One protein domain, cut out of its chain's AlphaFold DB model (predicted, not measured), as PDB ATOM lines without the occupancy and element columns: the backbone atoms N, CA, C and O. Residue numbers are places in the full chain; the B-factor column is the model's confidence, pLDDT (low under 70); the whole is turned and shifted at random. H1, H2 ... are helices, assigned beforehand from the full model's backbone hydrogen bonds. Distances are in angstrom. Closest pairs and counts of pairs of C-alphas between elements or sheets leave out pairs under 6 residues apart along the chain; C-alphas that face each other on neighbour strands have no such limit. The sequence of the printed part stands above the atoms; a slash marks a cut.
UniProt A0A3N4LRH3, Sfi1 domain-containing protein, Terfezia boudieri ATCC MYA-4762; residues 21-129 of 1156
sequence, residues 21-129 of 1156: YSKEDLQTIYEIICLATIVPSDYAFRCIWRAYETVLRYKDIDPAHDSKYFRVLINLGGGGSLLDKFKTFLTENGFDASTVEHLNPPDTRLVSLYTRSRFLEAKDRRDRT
ATOM      1  N   TYR A  21      -6.326  98.450 173.122       89.31
ATOM      2  CA  TYR A  21      -5.711  97.142 173.296       89.31
ATOM      3  C   TYR A  21      -4.355  97.371 173.979       89.31
ATOM      4  O   TYR A  21      -3.514  98.099 173.449       89.31
ATOM      5  N   SER A  22      -4.153  96.776 175.156       91.31
ATOM      6  CA  SER A  22      -2.845  96.684 175.806       91.31
ATOM      7  C   SER A  22      -1.853  96.000 174.864       91.31
ATOM      8  O   SER A  22      -2.225  95.189 174.009       91.31
ATOM      9  N   LYS A  23      -0.558  96.246 175.072       89.62
ATOM     10  CA  LYS A  23       0.506  95.477 174.417       89.62
ATOM     11  C   LYS A  23       0.330  93.966 174.650       89.62
ATOM     12  O   LYS A  23       0.606  93.177 173.750       89.62
ATOM     13  N   GLU A  24      -0.201  93.574 175.807       92.12
ATOM     14  CA  GLU A  24      -0.516  92.181 176.162       92.12
ATOM     15  C   GLU A  24      -1.712  91.624 175.375       92.12
ATOM     16  O   GLU A  24      -1.705  90.451 174.991       92.12
ATOM     17  N   ASP A  25      -2.711  92.462 175.073       93.50
ATOM     18  CA  ASP A  25      -3.831  92.072 174.216       93.50
ATOM     19  C   ASP A  25      -3.338  91.808 172.789       93.50
ATOM     20  O   ASP A  25      -3.657  90.782 172.190       93.50
ATOM     21  N   LEU A  26      -2.525  92.724 172.250       92.94
ATOM     22  CA  LEU A  26      -1.964  92.613 170.901       92.94
ATOM     23  C   LEU A  26      -1.027  91.406 170.775       92.94
ATOM     24  O   LEU A  26      -1.111  90.672 169.791       92.94
ATOM     25  N   GLN A  27      -0.205  91.151 171.795       94.50
ATOM     26  CA  GLN A  27       0.620  89.947 171.920       94.50
ATOM     27  C   GLN A  27      -0.243  88.668 171.930       94.50
ATOM     28  O   GLN A  27       0.058  87.712 171.220       94.50
ATOM     29  N   THR A  28      -1.359  88.661 172.665       95.19
ATOM     30  CA  THR A  28      -2.292  87.519 172.723       95.19
ATOM     31  C   THR A  28      -2.989  87.272 171.379       95.19
ATOM     32  O   THR A  28      -3.071  86.130 170.927       95.19
ATOM     33  N   ILE A  29      -3.424  88.326 170.679       94.81
ATOM     34  CA  ILE A  29      -3.997  88.213 169.327       94.81
ATOM     35  C   ILE A  29      -2.942  87.703 168.331       94.81
ATOM     36  O   ILE A  29      -3.242  86.846 167.496       94.81
ATOM     37  N   TYR A  30      -1.700  88.181 168.432       95.00
ATOM     38  CA  TYR A  30      -0.594  87.755 167.574       95.00
ATOM     39  C   TYR A  30      -0.247  86.272 167.758       95.00
ATOM     40  O   TYR A  30      -0.141  85.549 166.770       95.00
ATOM     41  N   GLU A  31      -0.176  85.780 168.998       95.56
ATOM     42  CA  GLU A  31       0.036  84.356 169.302       95.56
ATOM     43  C   GLU A  31      -1.037  83.457 168.670       95.56
ATOM     44  O   GLU A  31      -0.704  82.453 168.029       95.56
ATOM     45  N   ILE A  32      -2.317  83.844 168.772       95.00
ATOM     46  CA  ILE A  32      -3.442  83.136 168.136       95.00
ATOM     47  C   ILE A  32      -3.244  83.063 166.615       95.00
ATOM     48  O   ILE A  32      -3.452  82.016 165.996       95.00
ATOM     49  N   ILE A  33      -2.814  84.162 165.998       93.88
ATOM     50  CA  ILE A  33      -2.618  84.247 164.548       93.88
ATOM     51  C   ILE A  33      -1.399  83.431 164.107       93.88
ATOM     52  O   ILE A  33      -1.495  82.681 163.132       93.88
ATOM     53  N   CYS A  34      -0.290  83.480 164.847       93.69
ATOM     54  CA  CYS A  34       0.891  82.664 164.581       93.69
ATOM     55  C   CYS A  34       0.567  81.163 164.652       93.69
ATOM     56  O   CYS A  34       0.853  80.443 163.692       93.69
ATOM     57  N   LEU A  35      -0.122  80.690 165.700       93.25
ATOM     58  CA  LEU A  35      -0.579  79.294 165.779       93.25
ATOM     59  C   LEU A  35      -1.534  78.919 164.632       93.25
ATOM     60  O   LEU A  35      -1.424  77.833 164.054       93.25
ATOM     61  N   ALA A  36      -2.445  79.818 164.251       91.94
ATOM     62  CA  ALA A  36      -3.347  79.588 163.127       91.94
ATOM     63  C   ALA A  36      -2.591  79.444 161.789       91.94
ATOM     64  O   ALA A  36      -2.994  78.631 160.955       91.94
ATOM     65  N   THR A  37      -1.483  80.173 161.593       91.19
ATOM     66  CA  THR A  37      -0.664  80.108 160.363       91.19
ATOM     67  C   THR A  37       0.269  78.896 160.260       91.19
ATOM     68  O   THR A  37       0.620  78.522 159.142       91.19
ATOM     69  N   ILE A  38       0.608  78.218 161.369       89.19
ATOM     70  CA  ILE A  38       1.423  76.977 161.358       89.19
ATOM     71  C   ILE A  38       0.777  75.866 160.505       89.19
ATOM     72  O   ILE A  38       1.467  74.981 159.995       89.19
ATOM     73  N   VAL A  39      -0.550  75.890 160.328       81.81
ATOM     74  CA  VAL A  39      -1.282  74.896 159.533       81.81
ATOM     75  C   VAL A  39      -1.821  75.533 158.245       81.81
ATOM     76  O   VAL A  39      -2.893  76.143 158.285       81.81
ATOM     77  N   PRO A  40      -1.162  75.352 157.082       72.56
ATOM     78  CA  PRO A  40      -1.727  75.773 155.806       72.56
ATOM     79  C   PRO A  40      -2.984  74.945 155.505       72.56
ATOM     80  O   PRO A  40      -2.907  73.759 155.180       72.56
ATOM     81  N   SER A  41      -4.161  75.559 155.644       67.62
ATOM     82  CA  SER A  41      -5.440  74.943 155.280       67.62
ATOM     83  C   SER A  41      -6.419  75.967 154.713       67.62
ATOM     84  O   SER A  41      -6.479  77.107 155.171       67.62
ATOM     85  N   ASP A  42      -7.258  75.523 153.776       65.88
ATOM     86  CA  ASP A  42      -8.316  76.342 153.166       65.88
ATOM     87  C   ASP A  42      -9.431  76.746 154.158       65.88
ATOM     88  O   ASP A  42     -10.314  77.536 153.828       65.88
ATOM     89  N   TYR A  43      -9.402  76.221 155.390       69.50
ATOM     90  CA  TYR A  43     -10.404  76.438 156.435       69.50
ATOM     91  C   TYR A  43      -9.872  77.332 157.563       69.50
ATOM     92  O   TYR A  43     -10.016  76.994 158.740       69.50
ATOM     93  N   ALA A  44      -9.282  78.479 157.208       73.12
ATOM     94  CA  ALA A  44      -8.622  79.417 158.127       73.12
ATOM     95  C   ALA A  44      -9.376  79.639 159.456       73.12
ATOM     96  O   ALA A  44      -8.774  79.533 160.522       73.12
ATOM     97  N   PHE A  45     -10.701  79.837 159.415       85.44
ATOM     98  CA  PHE A  45     -11.539  80.029 160.609       85.44
ATOM     99  C   PHE A  45     -11.429  78.894 161.648       85.44
ATOM    100  O   PHE A  45     -11.415  79.161 162.843       85.44
ATOM    101  N   ARG A  46     -11.285  77.628 161.225       86.25
ATOM    102  CA  ARG A  46     -11.120  76.487 162.149       86.25
ATOM    103  C   ARG A  46      -9.721  76.407 162.763       86.25
ATOM    104  O   ARG A  46      -9.582  75.869 163.857       86.25
ATOM    105  N   CYS A  47      -8.698  76.918 162.079       87.94
ATOM    106  CA  CYS A  47      -7.358  77.053 162.655       87.94
ATOM    107  C   CYS A  47      -7.317  78.205 163.666       87.94
ATOM    108  O   CYS A  47      -6.818  78.010 164.767       87.94
ATOM    109  N   ILE A  48      -7.923  79.351 163.329       91.94
ATOM    110  CA  ILE A  48      -8.087  80.497 164.239       91.94
ATOM    111  C   ILE A  48      -8.832  80.080 165.511       91.94
ATOM    112  O   ILE A  48      -8.352  80.358 166.603       91.94
ATOM    113  N   TRP A  49      -9.965  79.381 165.381       92.69
ATOM    114  CA  TRP A  49     -10.784  78.999 166.533       92.69
ATOM    115  C   TRP A  49     -10.050  78.075 167.516       92.69
ATOM    116  O   TRP A  49     -10.044  78.328 168.715       92.69
ATOM    117  N   ARG A  50      -9.351  77.051 167.011       90.50
ATOM    118  CA  ARG A  50      -8.530  76.180 167.866       90.50
ATOM    119  C   ARG A  50      -7.353  76.922 168.492       90.50
ATOM    120  O   ARG A  50      -7.035  76.676 169.647       90.50
ATOM    121  N   ALA A  51      -6.693  77.801 167.734       93.75
ATOM    122  CA  ALA A  51      -5.591  78.604 168.250       93.75
ATOM    123  C   ALA A  51      -6.065  79.496 169.408       93.75
ATOM    124  O   ALA A  51      -5.444  79.490 170.467       93.75
ATOM    125  N   TYR A  52      -7.210  80.161 169.237       95.62
ATOM    126  CA  TYR A  52      -7.921  80.935 170.258       95.62
ATOM    127  C   TYR A  52      -8.197  80.113 171.523       95.62
ATOM    128  O   TYR A  52      -7.692  80.470 172.585       95.62
ATOM    129  N   GLU A  53      -8.875  78.967 171.403       94.62
ATOM    130  CA  GLU A  53      -9.135  78.062 172.534       94.62
ATOM    131  C   GLU A  53      -7.840  77.645 173.255       94.62
ATOM    132  O   GLU A  53      -7.799  77.608 174.484       94.62
ATOM    133  N   THR A  54      -6.757  77.362 172.518       94.19
ATOM    134  CA  THR A  54      -5.477  76.954 173.124       94.19
ATOM    135  C   THR A  54      -4.674  78.095 173.748       94.19
ATOM    136  O   THR A  54      -3.952  77.838 174.706       94.19
ATOM    137  N   VAL A  55      -4.789  79.331 173.248       96.00
ATOM    138  CA  VAL A  55      -4.100  80.503 173.821       96.00
ATOM    139  C   VAL A  55      -4.822  80.995 175.062       96.00
ATOM    140  O   VAL A  55      -4.171  81.199 176.084       96.00
ATOM    141  N   LEU A  56      -6.152  81.113 175.015       95.06
ATOM    142  CA  LEU A  56      -6.929  81.497 176.192       95.06
ATOM    143  C   LEU A  56      -6.737  80.481 177.326       95.06
ATOM    144  O   LEU A  56      -6.380  80.873 178.432       95.06
ATOM    145  N   ARG A  57      -6.798  79.175 177.026       94.69
ATOM    146  CA  ARG A  57      -6.511  78.112 178.005       94.69
ATOM    147  C   ARG A  57      -5.051  78.074 178.494       94.69
ATOM    148  O   ARG A  57      -4.797  77.516 179.553       94.69
ATOM    149  N   TYR A  58      -4.088  78.630 177.754       95.19
ATOM    150  CA  TYR A  58      -2.699  78.761 178.228       95.19
ATOM    151  C   TYR A  58      -2.500  79.973 179.147       95.19
ATOM    152  O   TYR A  58      -1.634  79.939 180.015       95.19
ATOM    153  N   LYS A  59      -3.306  81.027 178.967       94.06
ATOM    154  CA  LYS A  59      -3.290  82.252 179.785       94.06
ATOM    155  C   LYS A  59      -4.348  82.260 180.899       94.06
ATOM    156  O   LYS A  59      -4.561  83.300 181.508       94.06
ATOM    157  N   ASP A  60      -4.998  81.119 181.126       94.25
ATOM    158  CA  ASP A  60      -6.097  80.904 182.080       94.25
ATOM    159  C   ASP A  60      -7.270  81.900 181.938       94.25
ATOM    160  O   ASP A  60      -7.917  82.306 182.901       94.25
ATOM    161  N   ILE A  61      -7.548  82.306 180.695       94.06
ATOM    162  CA  ILE A  61      -8.675  83.172 180.333       94.06
ATOM    163  C   ILE A  61      -9.846  82.283 179.906       94.06
ATOM    164  O   ILE A  61      -9.699  81.456 179.005       94.06
ATOM    165  N   ASP A  62     -11.024  82.474 180.499       89.81
ATOM    166  CA  ASP A  62     -12.219  81.715 180.124       89.81
ATOM    167  C   ASP A  62     -12.758  82.146 178.736       89.81
ATOM    168  O   ASP A  62     -13.215  83.287 178.576       89.81
ATOM    169  N   PRO A  63     -12.770  81.253 177.721       87.62
ATOM    170  CA  PRO A  63     -13.302  81.555 176.393       87.62
ATOM    171  C   PRO A  63     -14.816  81.822 176.361       87.62
ATOM    172  O   PRO A  63     -15.296  82.315 175.339       87.62
ATOM    173  N   ALA A  64     -15.570  81.513 177.425       85.19
ATOM    174  CA  ALA A  64     -16.984  81.878 177.542       85.19
ATOM    175  C   ALA A  64     -17.193  83.365 177.890       85.19
ATOM    176  O   ALA A  64     -18.223  83.935 177.527       85.19
ATOM    177  N   HIS A  65     -16.217  83.996 178.552       83.69
ATOM    178  CA  HIS A  65     -16.298  85.384 179.016       83.69
ATOM    179  C   HIS A  65     -15.508  86.378 178.141       83.69
ATOM    180  O   HIS A  65     -15.761  87.587 178.208       83.69
ATOM    181  N   ASP A  66     -14.605  85.914 177.267       86.31
ATOM    182  CA  ASP A  66     -13.932  86.802 176.312       86.31
ATOM    183  C   ASP A  66     -14.879  87.345 175.223       86.31
ATOM    184  O   ASP A  66     -15.219  86.684 174.240       86.31
ATOM    185  N   SER A  67     -15.229  88.625 175.345       85.88
ATOM    186  CA  SER A  67     -15.870  89.404 174.275       85.88
ATOM    187  C   SER A  67     -14.899  90.322 173.514       85.88
ATOM    188  O   SER A  67     -15.326  91.051 172.608       85.88
ATOM    189  N   LYS A  68     -13.609  90.318 173.877       89.31
ATOM    190  CA  LYS A  68     -12.570  91.246 173.414       89.31
ATOM    191  C   LYS A  68     -11.798  90.653 172.237       89.31
ATOM    192  O   LYS A  68     -11.863  91.219 171.144       89.31
ATOM    193  N   TYR A  69     -11.148  89.501 172.405       92.88
ATOM    194  CA  TYR A  69     -10.396  88.852 171.324       92.88
ATOM    195  C   TYR A  69     -11.336  88.196 170.306       92.88
ATOM    196  O   TYR A  69     -11.154  88.385 169.101       92.88
ATOM    197  N   PHE A  70     -12.403  87.533 170.763       91.94
ATOM    198  CA  PHE A  70     -13.462  86.944 169.930       91.94
ATOM    199  C   PHE A  70     -13.941  87.877 168.798       91.94
ATOM    200  O   PHE A  70     -14.033  87.474 167.634       91.94
ATOM    201  N   ARG A  71     -14.185  89.159 169.112       87.81
ATOM    202  CA  ARG A  71     -14.616  90.174 168.130       87.81
ATOM    203  C   ARG A  71     -13.545  90.487 167.081       87.81
ATOM    204  O   ARG A  71     -13.887  90.665 165.912       87.81
ATOM    205  N   VAL A  72     -12.267  90.523 167.464       89.44
ATOM    206  CA  VAL A  72     -11.147  90.723 166.527       89.44
ATOM    207  C   VAL A  72     -11.033  89.531 165.574       89.44
ATOM    208  O   VAL A  72     -10.931  89.712 164.360       89.44
ATOM    209  N   LEU A  73     -11.133  88.306 166.094       89.00
ATOM    210  CA  LEU A  73     -11.006  87.085 165.293       89.00
ATOM    211  C   LEU A  73     -12.131  86.914 164.263       89.00
ATOM    212  O   LEU A  73     -11.872  86.437 163.155       89.00
ATOM    213  N   ILE A  74     -13.354  87.360 164.573       88.50
ATOM    214  CA  ILE A  74     -14.454  87.428 163.597       88.50
ATOM    215  C   ILE A  74     -14.094  88.350 162.423       88.50
ATOM    216  O   ILE A  74     -14.269  87.962 161.265       88.50
ATOM    217  N   ASN A  75     -13.539  89.536 162.696       85.38
ATOM    218  CA  ASN A  75     -13.173  90.502 161.654       85.38
ATOM    219  C   ASN A  75     -12.037  89.988 160.743       85.38
ATOM    220  O   ASN A  75     -12.020  90.274 159.544       85.38
ATOM    221  N   LEU A  76     -11.131  89.153 161.265       84.44
ATOM    222  CA  LEU A  76     -10.042  88.533 160.493       84.44
ATOM    223  C   LEU A  76     -10.506  87.410 159.533       84.44
ATOM    224  O   LEU A  76      -9.726  86.969 158.679       84.44
ATOM    225  N   GLY A  77     -11.769  86.970 159.623       74.50
ATOM    226  CA  GLY A  77     -12.340  85.813 158.913       74.50
ATOM    227  C   GLY A  77     -12.503  85.922 157.385       74.50
ATOM    228  O   GLY A  77     -13.060  85.013 156.768       74.50
ATOM    229  N   GLY A  78     -12.044  87.006 156.752       73.56
ATOM    230  CA  GLY A  78     -12.085  87.180 155.293       73.56
ATOM    231  C   GLY A  78     -11.051  86.347 154.511       73.56
ATOM    232  O   GLY A  78     -10.187  85.676 155.079       73.56
ATOM    233  N   GLY A  79     -11.076  86.448 153.178       71.19
ATOM    234  CA  GLY A  79     -10.026  85.884 152.316       71.19
ATOM    235  C   GLY A  79      -8.710  86.672 152.395       71.19
ATOM    236  O   GLY A  79      -8.736  87.891 152.534       71.19
ATOM    237  N   GLY A  80      -7.569  85.982 152.299       79.94
ATOM    238  CA  GLY A  80      -6.220  86.562 152.414       79.94
ATOM    239  C   GLY A  80      -5.457  86.074 153.652       79.94
ATOM    240  O   GLY A  80      -6.063  85.517 154.571       79.94
ATOM    241  N   SER A  81      -4.133  86.274 153.663       87.12
ATOM    242  CA  SER A  81      -3.242  85.889 154.772       87.12
ATOM    243  C   SER A  81      -3.725  86.467 156.104       87.12
ATOM    244  O   SER A  81      -4.214  87.594 156.160       87.12
ATOM    245  N   LEU A  82      -3.608  85.698 157.188       89.00
ATOM    246  CA  LEU A  82      -4.046  86.149 158.513       89.00
ATOM    247  C   LEU A  82      -3.109  87.214 159.094       89.00
ATOM    248  O   LEU A  82      -3.588  88.159 159.713       89.00
ATOM    249  N   LEU A  83      -1.806  87.106 158.820       90.62
ATOM    250  CA  LEU A  83      -0.807  88.088 159.243       90.62
ATOM    251  C   LEU A  83      -1.022  89.446 158.554       90.62
ATOM    252  O   LEU A  83      -0.965  90.483 159.210       90.62
ATOM    253  N   ASP A  84      -1.349  89.446 157.259       88.88
ATOM    254  CA  ASP A  84      -1.604  90.683 156.508       88.88
ATOM    255  C   ASP A  84      -2.858  91.395 157.038       88.88
ATOM    256  O   ASP A  84      -2.846  92.611 157.217       88.88
ATOM    257  N   LYS A  85      -3.919  90.639 157.369       89.38
ATOM    258  CA  LYS A  85      -5.123  91.208 157.996       89.38
ATOM    259  C   LYS A  85      -4.892  91.696 159.426       89.38
ATOM    260  O   LYS A  85      -5.572  92.617 159.864       89.38
ATOM    261  N   PHE A  86      -3.944  91.106 160.156       92.12
ATOM    262  CA  PHE A  86      -3.532  91.628 161.458       92.12
ATOM    263  C   PHE A  86      -2.799  92.962 161.309       92.12
ATOM    264  O   PHE A  86      -3.113  93.909 162.023       92.12
ATOM    265  N   LYS A  87      -1.900  93.074 160.319       91.12
ATOM    266  CA  LYS A  87      -1.245  94.344 159.978       91.12
ATOM    267  C   LYS A  87      -2.265  95.419 159.574       91.12
ATOM    268  O   LYS A  87      -2.162  96.532 160.080       91.12
ATOM    269  N   THR A  88      -3.289  95.102 158.769       89.06
ATOM    270  CA  THR A  88      -4.355  96.085 158.470       89.06
ATOM    271  C   THR A  88      -5.176  96.441 159.709       89.06
ATOM    272  O   THR A  88      -5.384  97.624 159.959       89.06
ATOM    273  N   PHE A  89      -5.573  95.459 160.529       91.31
ATOM    274  CA  PHE A  89      -6.311  95.700 161.775       91.31
ATOM    275  C   PHE A  89      -5.543  96.621 162.740       91.31
ATOM    276  O   PHE A  89      -6.136  97.528 163.317       91.31
ATOM    277  N   LEU A  90      -4.226  96.445 162.883       90.75
ATOM    278  CA  LEU A  90      -3.387  97.340 163.686       90.75
ATOM    279  C   LEU A  90      -3.409  98.772 163.137       90.75
ATOM    280  O   LEU A  90      -3.726  99.693 163.888       90.75
ATOM    281  N   THR A  91      -3.200  98.954 161.828       89.81
ATOM    282  CA  THR A  91      -3.253 100.291 161.206       89.81
ATOM    283  C   THR A  91      -4.643 100.938 161.274       89.81
ATOM    284  O   THR A  91      -4.744 102.154 161.402       89.81
ATOM    285  N   GLU A  92      -5.722 100.147 161.253       88.44
ATOM    286  CA  GLU A  92      -7.104 100.621 161.432       88.44
ATOM    287  C   GLU A  92      -7.395 101.072 162.875       88.44
ATOM    288  O   GLU A  92      -8.262 101.919 163.081       88.44
ATOM    289  N   ASN A  93      -6.659 100.551 163.865       87.38
ATOM    290  CA  ASN A  93      -6.752 100.948 165.277       87.38
ATOM    291  C   ASN A  93      -5.634 101.930 165.700       87.38
ATOM    292  O   ASN A  93      -5.486 102.203 166.887       87.38
ATOM    293  N   GLY A  94      -4.863 102.477 164.751       87.00
ATOM    294  CA  GLY A  94      -3.840 103.498 165.016       87.00
ATOM    295  C   GLY A  94      -2.488 102.979 165.523       87.00
ATOM    296  O   GLY A  94      -1.680 103.781 165.983       87.00
ATOM    297  N   PHE A  95      -2.220 101.675 165.432       88.00
ATOM    298  CA  PHE A  95      -0.914 101.088 165.748       88.00
ATOM    299  C   PHE A  95      -0.067 100.930 164.478       88.00
ATOM    300  O   PHE A  95      -0.545 100.403 163.470       88.00
ATOM    301  N   ASP A  96       1.206 101.330 164.532       86.38
ATOM    302  CA  ASP A  96       2.123 101.186 163.399       86.38
ATOM    303  C   ASP A  96       2.359  99.716 163.023       86.38
ATOM    304  O   ASP A  96       2.425  98.827 163.875       86.38
ATOM    305  N   ALA A  97       2.548  99.445 161.730       80.38
ATOM    306  CA  ALA A  97       2.765  98.087 161.222       80.38
ATOM    307  C   ALA A  97       4.085  97.444 161.704       80.38
ATOM    308  O   ALA A  97       4.188  96.213 161.718       80.38
ATOM    309  N   SER A  98       5.062  98.258 162.120       80.56
ATOM    310  CA  SER A  98       6.306  97.843 162.784       80.56
ATOM    311  C   SER A  98       6.073  97.279 164.188       80.56
ATOM    312  O   SER A  98       6.861  96.459 164.644       80.56
ATOM    313  N   THR A  99       4.958  97.617 164.853       81.75
ATOM    314  CA  THR A  99       4.613  97.076 166.184       81.75
ATOM    315  C   THR A  99       4.634  95.542 166.202       81.75
ATOM    316  O   THR A  99       5.046  94.951 167.194       81.75
ATOM    317  N   VAL A 100       4.262  94.893 165.088       79.81
ATOM    318  CA  VAL A 100       4.284  93.423 164.925       79.81
ATOM    319  C   VAL A 100       5.694  92.836 165.033       79.81
ATOM    320  O   VAL A 100       5.856  91.719 165.505       79.81
ATOM    321  N   GLU A 101       6.718  93.583 164.623       83.12
ATOM    322  CA  GLU A 101       8.126  93.161 164.664       83.12
ATOM    323  C   GLU A 101       8.722  93.302 166.079       83.12
ATOM    324  O   GLU A 101       9.800  92.786 166.360       83.12
ATOM    325  N   HIS A 102       7.976  93.932 166.996       80.81
ATOM    326  CA  HIS A 102       8.262  94.027 168.429       80.81
ATOM    327  C   HIS A 102       7.340  93.146 169.298       80.81
ATOM    328  O   HIS A 102       7.360  93.269 170.528       80.81
ATOM    329  N   LEU A 103       6.525  92.274 168.686       87.19
ATOM    330  CA  LEU A 103       5.762  91.237 169.385       87.19
ATOM    331  C   LEU A 103       6.556  89.928 169.406       87.19
ATOM    332  O   LEU A 103       7.121  89.499 168.397       87.19
ATOM    333  N   ASN A 104       6.590  89.276 170.566       88.69
ATOM    334  CA  ASN A 104       7.357  88.051 170.751       88.69
ATOM    335  C   ASN A 104       6.711  86.891 169.975       88.69
ATOM    336  O   ASN A 104       5.478  86.776 169.967       88.69
ATOM    337  N   PRO A 105       7.502  85.995 169.352       88.06
ATOM    338  CA  PRO A 105       6.963  84.772 168.769       88.06
ATOM    339  C   PRO A 105       6.287  83.911 169.853       88.06
ATOM    340  O   PRO A 105       6.693  83.965 171.017       88.06
ATOM    341  N   PRO A 106       5.270  83.103 169.497       88.94
ATOM    342  CA  PRO A 106       4.567  82.255 170.456       88.94
ATOM    343  C   PRO A 106       5.518  81.297 171.177       88.94
ATOM    344  O   PRO A 106       6.335  80.628 170.542       88.94
ATOM    345  N   ASP A 107       5.364  81.198 172.500       90.38
ATOM    346  CA  ASP A 107       6.176  80.331 173.357       90.38
ATOM    347  C   ASP A 107       6.176  78.875 172.848       90.38
ATOM    348  O   ASP A 107       5.146  78.302 172.483       90.38
ATOM    349  N   THR A 108       7.347  78.246 172.855       88.94
ATOM    350  CA  THR A 108       7.542  76.835 172.494       88.94
ATOM    351  C   THR A 108       6.572  75.894 173.219       88.94
ATOM    352  O   THR A 108       6.063  74.946 172.612       88.94
ATOM    353  N   ARG A 109       6.240  76.187 174.485       87.62
ATOM    354  CA  ARG A 109       5.250  75.437 175.275       87.62
ATOM    355  C   ARG A 109       3.850  75.553 174.672       87.62
ATOM    356  O   ARG A 109       3.220  74.526 174.411       87.62
ATOM    357  N   LEU A 110       3.410  76.771 174.358       89.94
ATOM    358  CA  LEU A 110       2.141  77.064 173.685       89.94
ATOM    359  C   LEU A 110       2.038  76.333 172.329       89.94
ATOM    360  O   LEU A 110       1.048  75.648 172.058       89.94
ATOM    361  N   VAL A 111       3.089  76.402 171.502       90.94
ATOM    362  CA  VAL A 111       3.161  75.697 170.207       90.94
ATOM    363  C   VAL A 111       3.059  74.176 170.389       90.94
ATOM    364  O   VAL A 111       2.358  73.503 169.623       90.94
ATOM    365  N   SER A 112       3.700  73.623 171.426       87.12
ATOM    366  CA  SER A 112       3.613  72.195 171.754       87.12
ATOM    367  C   SER A 112       2.200  71.773 172.182       87.12
ATOM    368  O   SER A 112       1.718  70.730 171.740       87.12
ATOM    369  N   LEU A 113       1.494  72.603 172.962       87.69
ATOM    370  CA  LEU A 113       0.132  72.336 173.439       87.69
ATOM    371  C   LEU A 113      -0.892  72.385 172.302       87.69
ATOM    372  O   LEU A 113      -1.702  71.466 172.173       87.69
ATOM    373  N   TYR A 114      -0.815  73.389 171.425       90.75
ATOM    374  CA  TYR A 114      -1.640  73.468 170.214       90.75
ATOM    375  C   TYR A 114      -1.416  72.261 169.291       90.75
ATOM    376  O   TYR A 114      -2.368  71.638 168.807       90.75
ATOM    377  N   THR A 115      -0.155  71.854 169.121       88.50
ATOM    378  CA  THR A 115       0.213  70.666 168.341       88.50
ATOM    379  C   THR A 115      -0.323  69.376 168.978       88.50
ATOM    380  O   THR A 115      -0.921  68.554 168.282       88.50
ATOM    381  N   ARG A 116      -0.195  69.213 170.303       85.75
ATOM    382  CA  ARG A 116      -0.716  68.063 171.065       85.75
ATOM    383  C   ARG A 116      -2.243  67.978 171.006       85.75
ATOM    384  O   ARG A 116      -2.769  66.902 170.737       85.75
ATOM    385  N   SER A 117      -2.942  69.100 171.183       83.00
ATOM    386  CA  SER A 117      -4.405  69.197 171.066       83.00
ATOM    387  C   SER A 117      -4.886  68.730 169.685       83.00
ATOM    388  O   SER A 117      -5.739  67.848 169.574       83.00
ATOM    389  N   ARG A 118      -4.236  69.212 168.613       85.31
ATOM    390  CA  ARG A 118      -4.495  68.768 167.235       85.31
ATOM    391  C   ARG A 118      -4.276  67.262 167.037       85.31
ATOM    392  O   ARG A 118      -5.044  66.646 166.299       85.31
ATOM    393  N   PHE A 119      -3.241  66.672 167.643       83.19
ATOM    394  CA  PHE A 119      -2.989  65.228 167.551       83.19
ATOM    395  C   PHE A 119      -4.057  64.398 168.270       83.19
ATOM    396  O   PHE A 119      -4.490  63.387 167.718       83.19
ATOM    397  N   LEU A 120      -4.523  64.836 169.443       79.69
ATOM    398  CA  LEU A 120      -5.608  64.171 170.171       79.69
ATOM    399  C   LEU A 120      -6.919  64.216 169.374       79.69
ATOM    400  O   LEU A 120      -7.490  63.169 169.095       79.69
ATOM    401  N   GLU A 121      -7.332  65.380 168.864       79.19
ATOM    402  CA  GLU A 121      -8.565  65.469 168.066       79.19
ATOM    403  C   GLU A 121      -8.475  64.679 166.739       79.19
ATOM    404  O   GLU A 121      -9.475  64.176 166.224       79.19
ATOM    405  N   ALA A 122      -7.273  64.538 166.165       77.38
ATOM    406  CA  ALA A 122      -7.040  63.671 165.009       77.38
ATOM    407  C   ALA A 122      -7.134  62.175 165.362       77.38
ATOM    408  O   ALA A 122      -7.611  61.392 164.536       77.38
ATOM    409  N   LYS A 123      -6.727  61.789 166.579       79.94
ATOM    410  CA  LYS A 123      -6.901  60.437 167.122       79.94
ATOM    411  C   LYS A 123      -8.379  60.143 167.382       79.94
ATOM    412  O   LYS A 123      -8.895  59.191 166.811       79.94
ATOM    413  N   ASP A 124      -9.090  61.005 168.106       72.25
ATOM    414  CA  ASP A 124     -10.514  60.825 168.432       72.25
ATOM    415  C   ASP A 124     -11.388  60.639 167.185       72.25
ATOM    416  O   ASP A 124     -12.327  59.844 167.175       72.25
ATOM    417  N   ARG A 125     -11.075  61.352 166.095       73.56
ATOM    418  CA  ARG A 125     -11.748  61.176 164.799       73.56
ATOM    419  C   ARG A 125     -11.490  59.796 164.193       73.56
ATOM    420  O   ARG A 125     -12.417  59.211 163.641       73.56
ATOM    421  N   ARG A 126     -10.257  59.286 164.290       73.31
ATOM    422  CA  ARG A 126      -9.881  57.943 163.823       73.31
ATOM    423  C   ARG A 126     -10.580  56.871 164.654       73.31
ATOM    424  O   ARG A 126     -11.203  55.980 164.082       73.31
ATOM    425  N   ASP A 127     -10.533  57.008 165.973       70.69
ATOM    426  CA  ASP A 127     -11.122  56.062 166.918       70.69
ATOM    427  C   ASP A 127     -12.654  56.012 166.722       70.69
ATOM    428  O   ASP A 127     -13.213  54.931 166.557       70.69
ATOM    429  N   ARG A 128     -13.324  57.164 166.533       70.69
ATOM    430  CA  ARG A 128     -14.748  57.218 166.134       70.69
ATOM    431  C   ARG A 128     -15.032  56.530 164.796       70.69
ATOM    432  O   ARG A 128     -16.022  55.813 164.708       70.69
ATOM    433  N   THR A 129     -14.192  56.708 163.767       70.19
ATOM    434  CA  THR A 129     -14.394  56.001 162.483       70.19
ATOM    435  C   THR A 129     -14.213  54.485 162.592       70.19
ATOM    436  O   THR A 129     -14.836  53.757 161.824       70.19
TER     437      THR A 129
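This is residues 21 to 129 of the 1156 residues of the protein "Sfi1 domain-containing protein" of Terfezia boudieri ATCC MYA-4762 (UniProt A0A3N4LRH3). A compact body of five helices and the start of a sixth has one long arm: H1 and H2 pack at a steep tilt in its middle, H4 packs along H1, H5 packs on H4, and H3 lies close by H1 and H2. H6 packs on H2 near its beginning, and its residues 119 to 129 stick out as the arm. The printed part has 109 residues with six named helices, H1 to H6 in chain order, and no named strand; its class is all helix. The whole is compact, with a radius of gyration of the C-alphas of 14.2 A, yet elongated, spanning 48 by 30 by 26 A.

Find C-alpha 23 at (0.506, 95.477, 174.417); from there H1, residues 23 to 37, runs 20.9 A. H2, residues 44 to 58, runs 21.0 A. Next come H3, residues 69 to 75, H4, residues 82 to 92, and H5, residues 97 to 102. H6, residues 108 to 129, runs 31.9 A to C-alpha 129 at (-14.394, 56.001, 162.483).

Look first at Ala 36 and Cys 47, the closest C-alphas of H1 and H2, 4.8 A apart: these helices touch at a steep tilt of 49 degrees, opposite ways. H4 touches H1 at a shallow tilt of 27 degrees, opposite ways, closest at C-alphas 33 and 82, 6.5 A. H5 touches H4, closest at C-alphas 87 and 97, 5.6 A. H3 is close to H2 but not clearly touching, with C-alphas 48 and 73 closest at 7.3 A. H6 touches H2 with residues 110 to 114 alone, closest at C-alphas 54 and 114, 5.9 A. In H1, H2, H3, H4 and H6 every O i to N i+4 pair is within hydrogen-bond range; in H5 0 of 2 are, beside 2 of 3 O i to N i+3 pairs.

The C-alphas of Gly 94 and Thr 129, the two farthest apart, are 48.7 A apart. The printed part has no cut and no long link. Confidence is under 70 at residues 41 to 43.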